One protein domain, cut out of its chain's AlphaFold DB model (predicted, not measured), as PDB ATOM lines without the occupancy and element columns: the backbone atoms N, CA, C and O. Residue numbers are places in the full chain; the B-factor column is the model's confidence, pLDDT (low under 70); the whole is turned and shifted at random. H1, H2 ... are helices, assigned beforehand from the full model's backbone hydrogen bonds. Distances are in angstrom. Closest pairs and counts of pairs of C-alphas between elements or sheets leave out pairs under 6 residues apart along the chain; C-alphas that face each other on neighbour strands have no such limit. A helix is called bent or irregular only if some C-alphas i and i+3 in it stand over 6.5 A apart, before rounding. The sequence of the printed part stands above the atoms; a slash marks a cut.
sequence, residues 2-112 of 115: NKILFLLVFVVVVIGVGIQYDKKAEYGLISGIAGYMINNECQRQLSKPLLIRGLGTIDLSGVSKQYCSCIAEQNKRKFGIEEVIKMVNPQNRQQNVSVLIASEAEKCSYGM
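What this domain is: This is residues 2 to 112 of the 115 residues of an uncharacterized protein of Snodgrassella alvi (UniProt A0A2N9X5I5). One very long helix, H1, sticks out as a bare arm with residues 2 to 26, and the rest of it enters a compact head. There H2 folds back on H1, short H3 lies beside H1, and H4 crosses both H1 and H2. The printed part has 111 residues with four named helices, H1 to H4 in chain order, and no named strand; the class is all helix. The whole is extended, with a radius of gyration of the C-alphas of 20.4 A; it spans 73 by 31 by 18 A, and the arm makes the length.

Where its parts are: Find C-alpha 2 at (-60.353, 47.868, -48.839); from there H1, residues 2 to 46, runs 65.5 A to C-alpha 46 at (-43.510, 21.581, 8.754). Next come H2, residues 64 to 75, 16.5 A, and H3, residues 81 to 87, 9.7 A. H4, residues 93 to 110, covers 25.6 A and ends at C-alpha 110 at (-59.580, 29.169, 8.969). H4 is irregular: C-alphas 103 and 106 are 7.4 A apart, and it has a kink of 49 degrees near residue 104.

How they stand to each other: Look at residues 34 to 46 of H1, which touch H2; the closest C-alphas, of Gly 35 and Ala 72, are 4.6 A apart. The two form a helical hairpin, opposite ways at a steep tilt of 40 degrees. H3 touches H1 the same way at a shallow 16 degrees, closest at C-alphas 34 and 81, 5.9 A. H4 touches H1, about perpendicular at 80 degrees, closest at C-alphas 42 and 97, 6.8 A. H4 also touches H2 at 82 degrees, about perpendicular, closest at C-alphas 70 and 108, 5.8 A. The helix packing is mostly crossed, at larger tilts than shallow. H3 and H4 only just touch, only at the corner, with 3 pairs of C-alphas within 8 A, the closest 87 and 96 at 5.5 A; H2 and H3 are apart. Every O i to N i+4 pair is within hydrogen-bond range in H1, H2 and H3, and 12 of 14 in H4.

The domain as a whole: The farthest C-alphas, of Asn 2 and Thr 57, are 72.8 A apart. The printed part has no cut; the link from H1 to H2, residues 47 to 63, is long, the others tight. Mean pLDDT of the printed part is 75.1, and it is under 70 at residues 2, 18, 21 to 26, 47 to 62 and 109 to 112.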
ATOM      1  N   ASN A   2     -59.800  48.518 -50.050       69.12
ATOM      2  CA  ASN A   2     -60.353  47.868 -48.839       69.12
ATOM      3  C   ASN A   2     -59.792  46.476 -48.492       69.12
ATOM      4  O   ASN A   2     -59.616  46.176 -47.318       69.12
ATOM      5  N   LYS A   3     -59.481  45.625 -49.482       73.62
ATOM      6  CA  LYS A   3     -58.977  44.264 -49.217       73.62
ATOM      7  C   LYS A   3     -57.580  44.250 -48.582       73.62
ATOM      8  O   LYS A   3     -57.327  43.424 -47.719       73.62
ATOM      9  N   ILE A   4     -56.705  45.177 -48.978       81.69
ATOM     10  CA  ILE A   4     -55.337  45.289 -48.437       81.69
ATOM     11  C   ILE A   4     -55.384  45.841 -47.009       81.69
ATOM     12  O   ILE A   4     -54.711  45.319 -46.127       81.69
ATOM     13  N   LEU A   5     -56.235  46.844 -46.766       83.44
ATOM     14  CA  LEU A   5     -56.438  47.408 -45.432       83.44
ATOM     15  C   LEU A   5     -56.997  46.363 -44.455       83.44
ATOM     16  O   LEU A   5     -56.500  46.241 -43.341       83.44
ATOM     17  N   PHE A   6     -57.977  45.564 -44.890       84.44
ATOM     18  CA  PHE A   6     -58.525  44.469 -44.088       84.44
ATOM     19  C   PHE A   6     -57.460  43.424 -43.731       84.44
ATOM     20  O   PHE A   6     -57.387  42.979 -42.588       84.44
ATOM     21  N   LEU A   7     -56.600  43.070 -44.690       85.00
ATOM     22  CA  LEU A   7     -55.523  42.100 -44.488       85.00
ATOM     23  C   LEU A   7     -54.480  42.623 -43.490       85.00
ATOM     24  O   LEU A   7     -54.073  41.889 -42.596       85.00
ATOM     25  N   LEU A   8     -54.117  43.907 -43.571       86.00
ATOM     26  CA  LEU A   8     -53.221  44.546 -42.602       86.00
ATOM     27  C   LEU A   8     -53.818  44.574 -41.189       86.00
ATOM     28  O   LEU A   8     -53.132  44.220 -40.234       86.00
ATOM     29  N   VAL A   9     -55.099  44.930 -41.047       85.62
ATOM     30  CA  VAL A   9     -55.788  44.914 -39.744       85.62
ATOM     31  C   VAL A   9     -55.840  43.496 -39.175       85.62
ATOM     32  O   VAL A   9     -55.541  43.297 -38.000       85.62
ATOM     33  N   PHE A  10     -56.154  42.500 -40.005       86.62
ATOM     34  CA  PHE A  10     -56.188  41.102 -39.587       86.62
ATOM     35  C   PHE A  10     -54.821  40.620 -39.082       86.62
ATOM     36  O   PHE A  10     -54.740  40.017 -38.015       86.62
ATOM     37  N   VAL A  11     -53.739  40.948 -39.794       85.81
ATOM     38  CA  VAL A  11     -52.369  40.607 -39.380       85.81
ATOM     39  C   VAL A  11     -52.020  41.247 -38.034       85.81
ATOM     40  O   VAL A  11     -51.506  40.563 -37.152       85.81
ATOM     41  N   VAL A  12     -52.354  42.525 -37.827       85.31
ATOM     42  CA  VAL A  12     -52.107  43.216 -36.548       85.31
ATOM     43  C   VAL A  12     -52.883  42.570 -35.397       85.31
ATOM     44  O   VAL A  12     -52.321  42.376 -34.318       85.31
ATOM     45  N   VAL A  13     -54.145  42.187 -35.615       85.19
ATOM     46  CA  VAL A  13     -54.966  41.515 -34.593       85.19
ATOM     47  C   VAL A  13     -54.385  40.148 -34.230       85.19
ATOM     48  O   VAL A  13     -54.242  39.849 -33.047       85.19
ATOM     49  N   VAL A  14     -54.000  39.337 -35.219       83.62
ATOM     50  CA  VAL A  14     -53.416  38.006 -34.980       83.62
ATOM     51  C   VAL A  14     -52.099  38.111 -34.206       83.62
ATOM     52  O   VAL A  14     -51.906  37.383 -33.233       83.62
ATOM     53  N   ILE A  15     -51.225  39.055 -34.573       82.94
ATOM     54  CA  ILE A  15     -49.970  39.310 -33.849       82.94
ATOM     55  C   ILE A  15     -50.259  39.764 -32.410       82.94
ATOM     56  O   ILE A  15     -49.648  39.260 -31.470       82.94
ATOM     57  N   GLY A  16     -51.218  40.675 -32.215       74.94
ATOM     58  CA  GLY A  16     -51.599  41.163 -30.888       74.94
ATOM     59  C   GLY A  16     -52.127  40.058 -29.968       74.94
ATOM     60  O   GLY A  16     -51.729  39.985 -28.803       74.94
ATOM     61  N   VAL A  17     -52.975  39.170 -30.494       75.81
ATOM     62  CA  VAL A  17     -53.488  38.003 -29.758       75.81
ATOM     63  C   VAL A  17     -52.361  37.019 -29.436       75.81
ATOM     64  O   VAL A  17     -52.290  36.547 -28.302       75.81
ATOM     65  N   GLY A  18     -51.450  36.762 -30.380       66.44
ATOM     66  CA  GLY A  18     -50.280  35.905 -30.159       66.44
ATOM     67  C   GLY A  18     -49.390  36.405 -29.018       66.44
ATOM     68  O   GLY A  18     -49.118  35.666 -28.077       66.44
ATOM     69  N   ILE A  19     -49.043  37.696 -29.023       70.56
ATOM     70  CA  ILE A  19     -48.220  38.312 -27.968       70.56
ATOM     71  C   ILE A  19     -48.918  38.253 -26.600       70.56
ATOM     72  O   ILE A  19     -48.270  38.013 -25.581       70.56
ATOM     73  N   GLN A  20     -50.233  38.488 -26.541       70.12
ATOM     74  CA  GLN A  20     -50.974  38.365 -25.280       70.12
ATOM     75  C   GLN A  20     -51.006  36.925 -24.765       70.12
ATOM     76  O   GLN A  20     -50.919  36.712 -23.552       70.12
ATOM     77  N   TYR A  21     -51.127  35.949 -25.666       67.31
ATOM     78  CA  TYR A  21     -51.125  34.537 -25.310       67.31
ATOM     79  C   TYR A  21     -49.775  34.108 -24.728       67.31
ATOM     80  O   TYR A  21     -49.752  33.531 -23.640       67.31
ATOM     81  N   ASP A  22     -48.668  34.479 -25.376       59.72
ATOM     82  CA  ASP A  22     -47.314  34.181 -24.890       59.72
ATOM     83  C   ASP A  22     -47.048  34.815 -23.526       59.72
ATOM     84  O   ASP A  22     -46.616  34.132 -22.599       59.72
ATOM     85  N   LYS A  23     -47.417  36.090 -23.343       65.56
ATOM     86  CA  LYS A  23     -47.299  36.752 -22.035       65.56
ATOM     87  C   LYS A  23     -48.099  36.019 -20.964       65.56
ATOM     88  O   LYS A  23     -47.596  35.772 -19.873       65.56
ATOM     89  N   LYS A  24     -49.351  35.648 -21.247       69.62
ATOM     90  CA  LYS A  24     -50.201  34.934 -20.281       69.62
ATOM     91  C   LYS A  24     -49.635  33.553 -19.938       69.62
ATOM     92  O   LYS A  24     -49.703  33.155 -18.773       69.62
ATOM     93  N   ALA A  25     -49.085  32.846 -20.922       64.25
ATOM     94  CA  ALA A  25     -48.417  31.568 -20.719       64.25
ATOM     95  C   ALA A  25     -47.172  31.730 -19.835       64.25
ATOM     96  O   ALA A  25     -47.032  31.000 -18.857       64.25
ATOM     97  N   GLU A  26     -46.337  32.733 -20.103       68.81
ATOM     98  CA  GLU A  26     -45.143  33.051 -19.314       68.81
ATOM     99  C   GLU A  26     -45.493  33.409 -17.861       68.81
ATOM    100  O   GLU A  26     -44.959  32.808 -16.928       68.81
ATOM    101  N   TYR A  27     -46.467  34.302 -17.642       70.38
ATOM    102  CA  TYR A  27     -46.960  34.633 -16.299       70.38
ATOM    103  C   TYR A  27     -47.536  33.412 -15.572       70.38
ATOM    104  O   TYR A  27     -47.333  33.249 -14.367       70.38
ATOM    105  N   GLY A  28     -48.249  32.540 -16.290       71.38
ATOM    106  CA  GLY A  28     -48.765  31.287 -15.745       71.38
ATOM    107  C   GLY A  28     -47.649  30.340 -15.310       71.38
ATOM    108  O   GLY A  28     -47.730  29.752 -14.231       71.38
ATOM    109  N   LEU A  29     -46.587  30.238 -16.110       77.56
ATOM    110  CA  LEU A  29     -45.434  29.380 -15.849       77.56
ATOM    111  C   LEU A  29     -44.617  29.890 -14.655       77.56
ATOM    112  O   LEU A  29     -44.325  29.125 -13.737       77.56
ATOM    113  N   ILE A  30     -44.341  31.198 -14.616       77.06
ATOM    114  CA  ILE A  30     -43.686  31.884 -13.494       77.06
ATOM    115  C   ILE A  30     -44.474  31.663 -12.201       77.06
ATOM    116  O   ILE A  30     -43.907  31.262 -11.183       77.06
ATOM    117  N   SER A  31     -45.793  31.862 -12.255       79.12
ATOM    118  CA  SER A  31     -46.664  31.653 -11.103       79.12
ATOM    119  C   SER A  31     -46.675  30.187 -10.657       79.12
ATOM    120  O   SER A  31     -46.590  29.898  -9.466       79.12
ATOM    121  N   GLY A  32     -46.712  29.238 -11.594       81.19
ATOM    122  CA  GLY A  32     -46.647  27.809 -11.288       81.19
ATOM    123  C   GLY A  32     -45.357  27.415 -10.563       81.19
ATOM    124  O   GLY A  32     -45.410  26.734  -9.537       81.19
ATOM    125  N   ILE A  33     -44.208  27.897 -11.047       82.19
ATOM    126  CA  ILE A  33     -42.894  27.641 -10.440       82.19
ATOM    127  C   ILE A  33     -42.817  28.248  -9.034       82.19
ATOM    128  O   ILE A  33     -42.398  27.569  -8.093       82.19
ATOM    129  N   ALA A  34     -43.270  29.494  -8.874       82.12
ATOM    130  CA  ALA A  34     -43.319  30.174  -7.584       82.12
ATOM    131  C   ALA A  34     -44.164  29.393  -6.564       82.12
ATOM    132  O   ALA A  34     -43.703  29.103  -5.458       82.12
ATOM    133  N   GLY A  35     -45.373  28.982  -6.956       85.12
ATOM    134  CA  GLY A  35     -46.258  28.183  -6.108       85.12
ATOM    135  C   GLY A  35     -45.646  26.836  -5.717       85.12
ATOM    136  O   GLY A  35     -45.695  26.454  -4.548       85.12
ATOM    137  N   TYR A  36     -45.015  26.136  -6.663       85.06
ATOM    138  CA  TYR A  36     -44.351  24.861  -6.393       85.06
ATOM    139  C   TYR A  36     -43.218  25.000  -5.367       85.06
ATOM    140  O   TYR A  36     -43.157  24.227  -4.408       85.06
ATOM    141  N   MET A  37     -42.341  25.995  -5.538       84.75
ATOM    142  CA  MET A  37     -41.226  26.229  -4.618       84.75
ATOM    143  C   MET A  37     -41.718  26.565  -3.207       84.75
ATOM    144  O   MET A  37     -41.249  25.952  -2.250       84.75
ATOM    145  N   ILE A  38     -42.696  27.468  -3.077       85.69
ATOM    146  CA  ILE A  38     -43.283  27.846  -1.781       85.69
ATOM    147  C   ILE A  38     -43.919  26.629  -1.094       85.69
ATOM    148  O   ILE A  38     -43.680  26.399   0.092       85.69
ATOM    149  N   ASN A  39     -44.687  25.818  -1.830       87.50
ATOM    150  CA  ASN A  39     -45.335  24.623  -1.283       87.50
ATOM    151  C   ASN A  39     -44.310  23.604  -0.765       87.50
ATOM    152  O   ASN A  39     -44.406  23.139   0.370       87.50
ATOM    153  N   ASN A  40     -43.308  23.279  -1.586       85.88
ATOM    154  CA  ASN A  40     -42.263  22.325  -1.223       85.88
ATOM    155  C   ASN A  40     -41.482  22.800   0.011       85.88
ATOM    156  O   ASN A  40     -41.135  22.018   0.897       85.88
ATOM    157  N   GLU A  41     -41.237  24.105   0.092       84.56
ATOM    158  CA  GLU A  41     -40.510  24.693   1.199       84.56
ATOM    159  C   GLU A  41     -41.303  24.702   2.504       84.56
ATOM    160  O   GLU A  41     -40.783  24.335   3.559       84.56
ATOM    161  N   CYS A  42     -42.584  25.049   2.419       83.31
ATOM    162  CA  CYS A  42     -43.507  24.981   3.538       83.31
ATOM    163  C   CYS A  42     -43.605  23.556   4.101       83.31
ATOM    164  O   CYS A  42     -43.492  23.360   5.312       83.31
ATOM    165  N   GLN A  43     -43.719  22.542   3.234       82.19
ATOM    166  CA  GLN A  43     -43.778  21.144   3.671       82.19
ATOM    167  C   GLN A  43     -42.475  20.699   4.342       82.19
ATOM    168  O   GLN A  43     -42.513  20.045   5.385       82.19
ATOM    169  N   ARG A  44     -41.314  21.097   3.804       79.31
ATOM    170  CA  ARG A  44     -40.012  20.815   4.433       79.31
ATOM    171  C   ARG A  44     -39.883  21.442   5.816       79.31
ATOM    172  O   ARG A  44     -39.312  20.819   6.708       79.31
ATOM    173  N   GLN A  45     -40.405  22.645   6.009       75.06
ATOM    174  CA  GLN A  45     -40.384  23.320   7.304       75.06
ATOM    175  C   GLN A  45     -41.308  22.632   8.310       75.06
ATOM    176  O   GLN A  45     -40.874  22.348   9.418       75.06
ATOM    177  N   LEU A  46     -42.535  22.289   7.909       72.44
ATOM    178  CA  LEU A  46     -43.510  21.581   8.754       72.44
ATOM    179  C   LEU A  46     -43.127  20.133   9.066       72.44
ATOM    180  O   LEU A  46     -43.556  19.599  10.082       72.44
ATOM    181  N   SER A  47     -42.299  19.503   8.228       65.12
ATOM    182  CA  SER A  47     -41.721  18.187   8.531       65.12
ATOM    183  C   SER A  47     -40.715  18.220   9.691       65.12
ATOM    184  O   SER A  47     -40.343  17.173  10.216       65.12
ATOM    185  N   LYS A  48     -40.280  19.417  10.106       63.72
ATOM    186  CA  LYS A  48     -39.489  19.645  11.315       63.72
ATOM    187  C   LYS A  48     -40.414  20.184  12.414       63.72
ATOM    188  O   LYS A  48     -41.351  20.913  12.096       63.72
ATOM    189  N   PRO A  49     -40.168  19.879  13.700       53.31
ATOM    190  CA  PRO A  49     -40.955  20.441  14.794       53.31
ATOM    191  C   PRO A  49     -40.784  21.967  14.813       53.31
ATOM    192  O   PRO A  49     -39.778  22.495  15.286       53.31
ATOM    193  N   LEU A  50     -41.746  22.686  14.239       54.66
ATOM    194  CA  LEU A  50     -41.752  24.140  14.220       54.66
ATOM    195  C   LEU A  50     -42.369  24.657  15.518       54.66
ATOM    196  O   LEU A  50     -43.569  24.539  15.747       54.66
ATOM    197  N   LEU A  51     -41.552  25.320  16.329       49.75
ATOM    198  CA  LEU A  51     -42.028  26.256  17.343       49.75
ATOM    199  C   LEU A  51     -42.437  27.564  16.643       49.75
ATOM    200  O   LEU A  51     -41.700  28.549  16.666       49.75
ATOM    201  N   ILE A  52     -43.590  27.576  15.967       53.78
ATOM    202  CA  ILE A  52     -44.163  28.822  15.438       53.78
ATOM    203  C   ILE A  52     -44.747  29.593  16.628       53.78
ATOM    204  O   ILE A  52     -45.832  29.280  17.104       53.78
ATOM    205  N   ARG A  53     -44.026  30.598  17.145       41.94
ATOM    206  CA  ARG A  53     -44.559  31.502  18.181       41.94
ATOM    207  C   ARG A  53     -45.854  32.153  17.676       41.94
ATOM    208  O   ARG A  53     -45.817  32.891  16.699       41.94
ATOM    209  N   GLY A  54     -46.970  31.900  18.362       45.84
ATOM    210  CA  GLY A  54     -48.274  32.520  18.090       45.84
ATOM    211  C   GLY A  54     -49.306  31.589  17.452       45.84
ATOM    212  O   GLY A  54     -50.499  31.831  17.593       45.84
ATOM    213  N   LEU A  55     -48.874  30.481  16.851       46.34
ATOM    214  CA  LEU A  55     -49.743  29.329  16.650       46.34
ATOM    215  C   LEU A  55     -49.532  28.454  17.885       46.34
ATOM    216  O   LEU A  55     -48.397  28.102  18.201       46.34
ATOM    217  N   GLY A  56     -50.595  28.095  18.610       51.16
ATOM    218  CA  GLY A  56     -50.510  26.948  19.522       51.16
ATOM    219  C   GLY A  56     -49.957  25.728  18.773       51.16
ATOM    220  O   GLY A  56     -49.797  25.771  17.555       51.16
ATOM    221  N   THR A  57     -49.653  24.631  19.462       51.47
ATOM    222  CA  THR A  57     -49.278  23.362  18.813       51.47
ATOM    223  C   THR A  57     -50.413  22.881  17.900       51.47
ATOM    224  O   THR A  57     -51.248  22.077  18.305       51.47
ATOM    225  N   ILE A  58     -50.497  23.424  16.687       53.06
ATOM    226  CA  ILE A  58     -51.428  23.001  15.658       53.06
ATOM    227  C   ILE A  58     -50.758  21.791  15.048       53.06
ATOM    228  O   ILE A  58     -49.729  21.898  14.377       53.06
ATOM    229  N   ASP A  59     -51.318  20.630  15.354       55.84
ATOM    230  CA  ASP A  59     -50.906  19.385  14.742       55.84
ATOM    231  C   ASP A  59     -51.299  19.416  13.261       55.84
ATOM    232  O   ASP A  59     -52.425  19.121  12.863       55.84
ATOM    233  N   LEU A  60     -50.355  19.859  12.435       61.88
ATOM    234  CA  LEU A  60     -50.497  19.911  10.986       61.88
ATOM    235  C   LEU A  60     -50.121  18.568  10.338       61.88
ATOM    236  O   LEU A  60     -50.081  18.492   9.112       61.88
ATOM    237  N   SER A  61     -49.849  17.501  11.100       60.50
ATOM    238  CA  SER A  61     -49.383  16.219  10.546       60.50
ATOM    239  C   SER A  61     -50.356  15.620   9.519       60.50
ATOM    240  O   SER A  61     -49.913  15.123   8.483       60.50
ATOM    241  N   GLY A  62     -51.669  15.769   9.733       63.66
ATOM    242  CA  GLY A  62     -52.716  15.305   8.812       63.66
ATOM    243  C   GLY A  62     -53.101  16.284   7.694       63.66
ATOM    244  O   GLY A  62     -53.657  15.866   6.681       63.66
ATOM    245  N   VAL A  63     -52.791  17.578   7.840       71.00
ATOM    246  CA  VAL A  63     -53.316  18.657   6.970       71.00
ATOM    247  C   VAL A  63     -52.231  19.557   6.358       71.00
ATOM    248  O   VAL A  63     -52.527  20.467   5.584       71.00
ATOM    249  N   SER A  64     -50.952  19.279   6.628       73.81
ATOM    250  CA  SER A  64     -49.787  20.060   6.174       73.81
ATOM    251  C   SER A  64     -49.760  20.288   4.664       73.81
ATOM    252  O   SER A  64     -49.421  21.378   4.208       73.81
ATOM    253  N   LYS A  65     -50.169  19.290   3.870       78.44
ATOM    254  CA  LYS A  65     -50.259  19.415   2.409       78.44
ATOM    255  C   LYS A  65     -51.301  20.448   1.980       78.44
ATOM    256  O   LYS A  65     -51.002  21.275   1.124       78.44
ATOM    257  N   GLN A  66     -52.499  20.418   2.566       80.00
ATOM    258  CA  GLN A  66     -53.566  21.377   2.252       80.00
ATOM    259  C   GLN A  66     -53.193  22.783   2.728       80.00
ATOM    260  O   GLN A  66     -53.348  23.750   1.985       80.00
ATOM    261  N   TYR A  67     -52.598  22.882   3.915       82.31
ATOM    262  CA  TYR A  67     -52.101  24.134   4.471       82.31
ATOM    263  C   TYR A  67     -51.031  24.787   3.588       82.31
ATOM    264  O   TYR A  67     -51.163  25.943   3.188       82.31
ATOM    265  N   CYS A  68     -49.997  24.033   3.208       84.56
ATOM    266  CA  CYS A  68     -48.942  24.543   2.335       84.56
ATOM    267  C   CYS A  68     -49.435  24.832   0.918       84.56
ATOM    268  O   CYS A  68     -48.968  25.787   0.296       84.56
ATOM    269  N   SER A  69     -50.413  24.069   0.423       85.56
ATOM    270  CA  SER A  69     -51.078  24.374  -0.842       85.56
ATOM    271  C   SER A  69     -51.839  25.701  -0.773       85.56
ATOM    272  O   SER A  69     -51.783  26.469  -1.730       85.56
ATOM    273  N   CYS A  70     -52.508  26.005   0.344       85.44
ATOM    274  CA  CYS A  70     -53.163  27.297   0.555       85.44
ATOM    275  C   CYS A  70     -52.146  28.448   0.557       85.44
ATOM    276  O   CYS A  70     -52.328  29.426  -0.168       85.44
ATOM    277  N   ILE A  71     -51.037  28.302   1.292       86.25
ATOM    278  CA  ILE A  71     -49.969  29.314   1.328       86.25
ATOM    279  C   ILE A  71     -49.397  29.534  -0.075       86.25
ATOM    280  O   ILE A  71     -49.234  30.677  -0.501       86.25
ATOM    281  N   ALA A  72     -49.127  28.463  -0.821       87.50
ATOM    282  CA  ALA A  72     -48.639  28.562  -2.189       87.50
ATOM    283  C   ALA A  72     -49.640  29.276  -3.107       87.50
ATOM    284  O   ALA A  72     -49.254  30.189  -3.832       87.50
ATOM    285  N   GLU A  73     -50.926  28.932  -3.048       86.38
ATOM    286  CA  GLU A  73     -51.960  29.535  -3.893       86.38
ATOM    287  C   GLU A  73     -52.137  31.038  -3.623       86.38
ATOM    288  O   GLU A  73     -52.263  31.830  -4.559       86.38
ATOM    289  N   GLN A  74     -52.067  31.448  -2.354       85.19
ATOM    290  CA  GLN A  74     -52.164  32.852  -1.939       85.19
ATOM    291  C   GLN A  74     -50.978  33.708  -2.399       85.19
ATOM    292  O   GLN A  74     -51.097  34.935  -2.488       85.19
ATOM    293  N   ASN A  75     -49.833  33.079  -2.668       83.31
ATOM    294  CA  ASN A  75     -48.559  33.767  -2.854       83.31
ATOM    295  C   ASN A  75     -47.940  33.574  -4.242       83.31
ATOM    296  O   ASN A  75     -47.140  34.402  -4.672       83.31
ATOM    297  N   LYS A  76     -48.373  32.567  -5.006       81.31
ATOM    298  CA  LYS A  76     -47.833  32.249  -6.336       81.31
ATOM    299  C   LYS A  76     -47.988  33.357  -7.379       81.31
ATOM    300  O   LYS A  76     -47.326  33.318  -8.406       81.31
ATOM    301  N   ARG A  77     -48.914  34.299  -7.179       80.94
ATOM    302  CA  ARG A  77     -49.106  35.473  -8.057       80.94
ATOM    303  C   ARG A  77     -48.511  36.755  -7.480       80.94
ATOM    304  O   ARG A  77     -48.454  37.750  -8.189       80.94
ATOM    305  N   LYS A  78     -48.133  36.736  -6.200       81.69
ATOM    306  CA  LYS A  78     -47.573  37.889  -5.487       81.69
ATOM    307  C   LYS A  78     -46.060  37.923  -5.595       81.69
ATOM    308  O   LYS A  78     -45.510  39.009  -5.681       81.69
ATOM    309  N   PHE A  79     -45.426  36.750  -5.615       77.56
ATOM    310  CA  PHE A  79     -43.982  36.652  -5.748       77.56
ATOM    311  C   PHE A  79     -43.556  36.378  -7.185       77.56
ATOM    312  O   PHE A  79     -44.025  35.427  -7.817       77.56
ATOM    313  N   GLY A  80     -42.618  37.185  -7.676       75.56
ATOM    314  CA  GLY A  80     -41.832  36.847  -8.862       75.56
ATOM    315  C   GLY A  80     -40.812  35.741  -8.562       75.56
ATOM    316  O   GLY A  80     -40.474  35.493  -7.404       75.56
ATOM    317  N   ILE A  81     -40.266  35.093  -9.601       71.75
ATOM    318  CA  ILE A  81     -39.250  34.030  -9.437       71.75
ATOM    319  C   ILE A  81     -38.068  34.519  -8.591       71.75
ATOM    320  O   ILE A  81     -37.606  33.803  -7.709       71.75
ATOM    321  N   GLU A  82     -37.599  35.746  -8.819       80.12
ATOM    322  CA  GLU A  82     -36.459  36.309  -8.091       80.12
ATOM    323  C   GLU A  82     -36.731  36.450  -6.583       80.12
ATOM    324  O   GLU A  82     -35.867  36.163  -5.755       80.12
ATOM    325  N   GLU A  83     -37.948  36.843  -6.208       80.75
ATOM    326  CA  GLU A  83     -38.357  36.971  -4.808       80.75
ATOM    327  C   GLU A  83     -38.501  35.604  -4.144       80.75
ATOM    328  O   GLU A  83     -38.066  35.420  -3.007       80.75
ATOM    329  N   VAL A  84     -39.033  34.618  -4.875       79.38
ATOM    330  CA  VAL A  84     -39.079  33.232  -4.402       79.38
ATOM    331  C   VAL A  84     -37.668  32.678  -4.215       79.38
ATOM    332  O   VAL A  84     -37.400  32.073  -3.182       79.38
ATOM    333  N   ILE A  85     -36.736  32.941  -5.137       81.31
ATOM    334  CA  ILE A  85     -35.325  32.541  -5.005       81.31
ATOM    335  C   ILE A  85     -34.697  33.161  -3.750       81.31
ATOM    336  O   ILE A  85     -34.034  32.460  -2.983       81.31
ATOM    337  N   LYS A  86     -34.934  34.455  -3.493       84.00
ATOM    338  CA  LYS A  86     -34.468  35.131  -2.268       84.00
ATOM    339  C   LYS A  86     -35.092  34.522  -1.011       84.00
ATOM    340  O   LYS A  86     -34.406  34.354  -0.003       84.00
ATOM    341  N   MET A  87     -36.366  34.144  -1.072       80.56
ATOM    342  CA  MET A  87     -37.074  33.495   0.028       80.56
ATOM    343  C   MET A  87     -36.504  32.107   0.344       80.56
ATOM    344  O   MET A  87     -36.315  31.785   1.516       80.56
ATOM    345  N   VAL A  88     -36.180  31.307  -0.677       78.50
ATOM    346  CA  VAL A  88     -35.620  29.955  -0.506       78.50
ATOM    347  C   VAL A  88     -34.092  29.931  -0.380       78.50
ATOM    348  O   VAL A  88     -33.507  28.849  -0.291       78.50
ATOM    349  N   ASN A  89     -33.430  31.094  -0.341       83.25
ATOM    350  CA  ASN A  89     -31.977  31.200  -0.206       83.25
ATOM    351  C   ASN A  89     -31.503  30.496   1.078       83.25
ATOM    352  O   ASN A  89     -31.899  30.925   2.162       83.25
ATOM    353  N   PRO A  90     -30.624  29.479   0.997       78.88
ATOM    354  CA  PRO A  90     -30.255  28.617   2.122       78.88
ATOM    355  C   PRO A  90     -29.784  29.356   3.382       78.88
ATOM    356  O   PRO A  90     -29.999  28.834   4.472       78.88
ATOM    357  N   GLN A  91     -29.201  30.553   3.257       80.12
ATOM    358  CA  GLN A  91     -28.737  31.343   4.404       80.12
ATOM    359  C   GLN A  91     -29.890  31.842   5.289       80.12
ATOM    360  O   GLN A  91     -29.827  31.720   6.507       80.12
ATOM    361  N   ASN A  92     -30.968  32.342   4.675       80.69
ATOM    362  CA  ASN A  92     -32.103  32.958   5.382       80.69
ATOM    363  C   ASN A  92     -33.415  32.184   5.190       80.69
ATOM    364  O   ASN A  92     -34.465  32.582   5.692       80.69
ATOM    365  N   ARG A  93     -33.358  31.047   4.489       79.88
ATOM    366  CA  ARG A  93     -34.481  30.171   4.137       79.88
ATOM    367  C   ARG A  93     -35.352  29.845   5.335       79.88
ATOM    368  O   ARG A  93     -36.576  29.890   5.237       79.88
ATOM    369  N   GLN A  94     -34.731  29.526   6.474       73.19
ATOM    370  CA  GLN A  94     -35.492  29.107   7.640       73.19
ATOM    371  C   GLN A  94     -36.386  30.229   8.180       73.19
ATOM    372  O   GLN A  94     -37.553  29.994   8.486       73.19
ATOM    373  N   GLN A  95     -35.829  31.435   8.254       78.75
ATOM    374  CA  GLN A  95     -36.489  32.633   8.752       78.75
ATOM    375  C   GLN A  95     -37.509  33.181   7.749       78.75
ATOM    376  O   GLN A  95     -38.642  33.464   8.114       78.75
ATOM    377  N   ASN A  96     -37.144  33.281   6.471       82.12
ATOM    378  CA  ASN A  96     -38.018  33.849   5.444       82.12
ATOM    379  C   ASN A  96     -39.296  33.025   5.266       82.12
ATOM    380  O   ASN A  96     -40.395  33.569   5.175       82.12
ATOM    381  N   VAL A  97     -39.159  31.699   5.256       80.06
ATOM    382  CA  VAL A  97     -40.303  30.808   5.068       80.06
ATOM    383  C   VAL A  97     -41.144  30.729   6.337       80.06
ATOM    384  O   VAL A  97     -42.364  30.695   6.237       80.06
ATOM    385  N   SER A  98     -40.540  30.736   7.530       76.31
ATOM    386  CA  SER A  98     -41.317  30.740   8.776       76.31
ATOM    387  C   SER A  98     -42.129  32.027   8.937       76.31
ATOM    388  O   SER A  98     -43.286  31.956   9.345       76.31
ATOM    389  N   VAL A  99     -41.577  33.178   8.535       82.38
ATOM    390  CA  VAL A  99     -42.301  34.457   8.477       82.38
ATOM    391  C   VAL A  99     -43.463  34.383   7.488       82.38
ATOM    392  O   VAL A  99     -44.577  34.768   7.841       82.38
ATOM    393  N   LEU A 100     -43.241  33.842   6.284       83.44
ATOM    394  CA  LEU A 100     -44.317  33.660   5.308       83.44
ATOM    395  C   LEU A 100     -45.427  32.763   5.871       83.44
ATOM    396  O   LEU A 100     -46.598  33.138   5.834       83.44
ATOM    397  N   ILE A 101     -45.059  31.605   6.425       80.62
ATOM    398  CA  ILE A 101     -46.011  30.666   7.019       80.62
ATOM    399  C   ILE A 101     -46.813  31.352   8.124       80.62
ATOM    400  O   ILE A 101     -48.031  31.226   8.134       80.62
ATOM    401  N   ALA A 102     -46.159  32.096   9.019       76.94
ATOM    402  CA  ALA A 102     -46.828  32.817  10.097       76.94
ATOM    403  C   ALA A 102     -47.790  33.897   9.569       76.94
ATOM    404  O   ALA A 102     -48.911  33.999  10.058       76.94
ATOM    405  N   SER A 103     -47.395  34.659   8.542       81.19
ATOM    406  CA  SER A 103     -48.237  35.716   7.952       81.19
ATOM    407  C   SER A 103     -49.506  35.197   7.268       81.19
ATOM    408  O   SER A 103     -50.505  35.907   7.173       81.19
ATOM    409  N   GLU A 104     -49.481  33.949   6.804       82.38
ATOM    410  CA  GLU A 104     -50.597  33.310   6.102       82.38
ATOM    411  C   GLU A 104     -51.321  32.285   6.981       82.38
ATOM    412  O   GLU A 104     -52.309  31.680   6.559       82.38
ATOM    413  N   ALA A 105     -50.867  32.121   8.226       75.50
ATOM    414  CA  ALA A 105     -51.368  31.100   9.120       75.50
ATOM    415  C   ALA A 105     -52.835  31.302   9.472       75.50
ATOM    416  O   ALA A 105     -53.603  30.347   9.430       75.50
ATOM    417  N   GLU A 106     -53.262  32.531   9.750       73.12
ATOM    418  CA  GLU A 106     -54.663  32.821  10.070       73.12
ATOM    419  C   GLU A 106     -55.582  32.505   8.878       73.12
ATOM    420  O   GLU A 106     -56.570  31.787   9.012       73.12
ATOM    421  N   LYS A 107     -55.202  32.939   7.671       80.19
ATOM    422  CA  LYS A 107     -55.994  32.723   6.449       80.19
ATOM    423  C   LYS A 107     -56.104  31.242   6.090       80.19
ATOM    424  O   LYS A 107     -57.184  30.765   5.745       80.19
ATOM    425  N   CYS A 108     -54.992  30.514   6.172       78.56
ATOM    426  CA  CYS A 108     -54.945  29.107   5.792       78.56
ATOM    427  C   CYS A 108     -55.388  28.151   6.911       78.56
ATOM    428  O   CYS A 108     -55.765  27.025   6.605       78.56
ATOM    429  N   SER A 109     -55.415  28.572   8.180       67.94
ATOM    430  CA  SER A 109     -55.994  27.784   9.283       67.94
ATOM    431  C   SER A 109     -57.523  27.845   9.299       67.94
ATOM    432  O   SER A 109     -58.164  26.798   9.390       67.94
ATOM    433  N   TYR A 110     -58.122  29.026   9.098       61.06
ATOM    434  CA  TYR A 110     -59.580  29.169   8.969       61.06
ATOM    435  C   TYR A 110     -60.150  28.369   7.791       61.06
ATOM    436  O   TYR A 110     -61.243  27.810   7.883       61.06
ATOM    437  N   GLY A 111     -59.406  28.286   6.682       57.09
ATOM    438  CA  GLY A 111     -59.796  27.487   5.518       57.09
ATOM    439  C   GLY A 111     -59.843  25.979   5.788       57.09
ATOM    440  O   GLY A 111     -60.601  25.277   5.124       57.09
ATOM    441  N   MET A 112     -59.082  25.488   6.772       60.72
ATOM    442  CA  MET A 112     -59.025  24.064   7.120       60.72
ATOM    443  C   MET A 112     -60.001  23.656   8.229       60.72
ATOM    444  O   MET A 112     -60.315  22.482   8.332       60.72
TER     445      MET A 112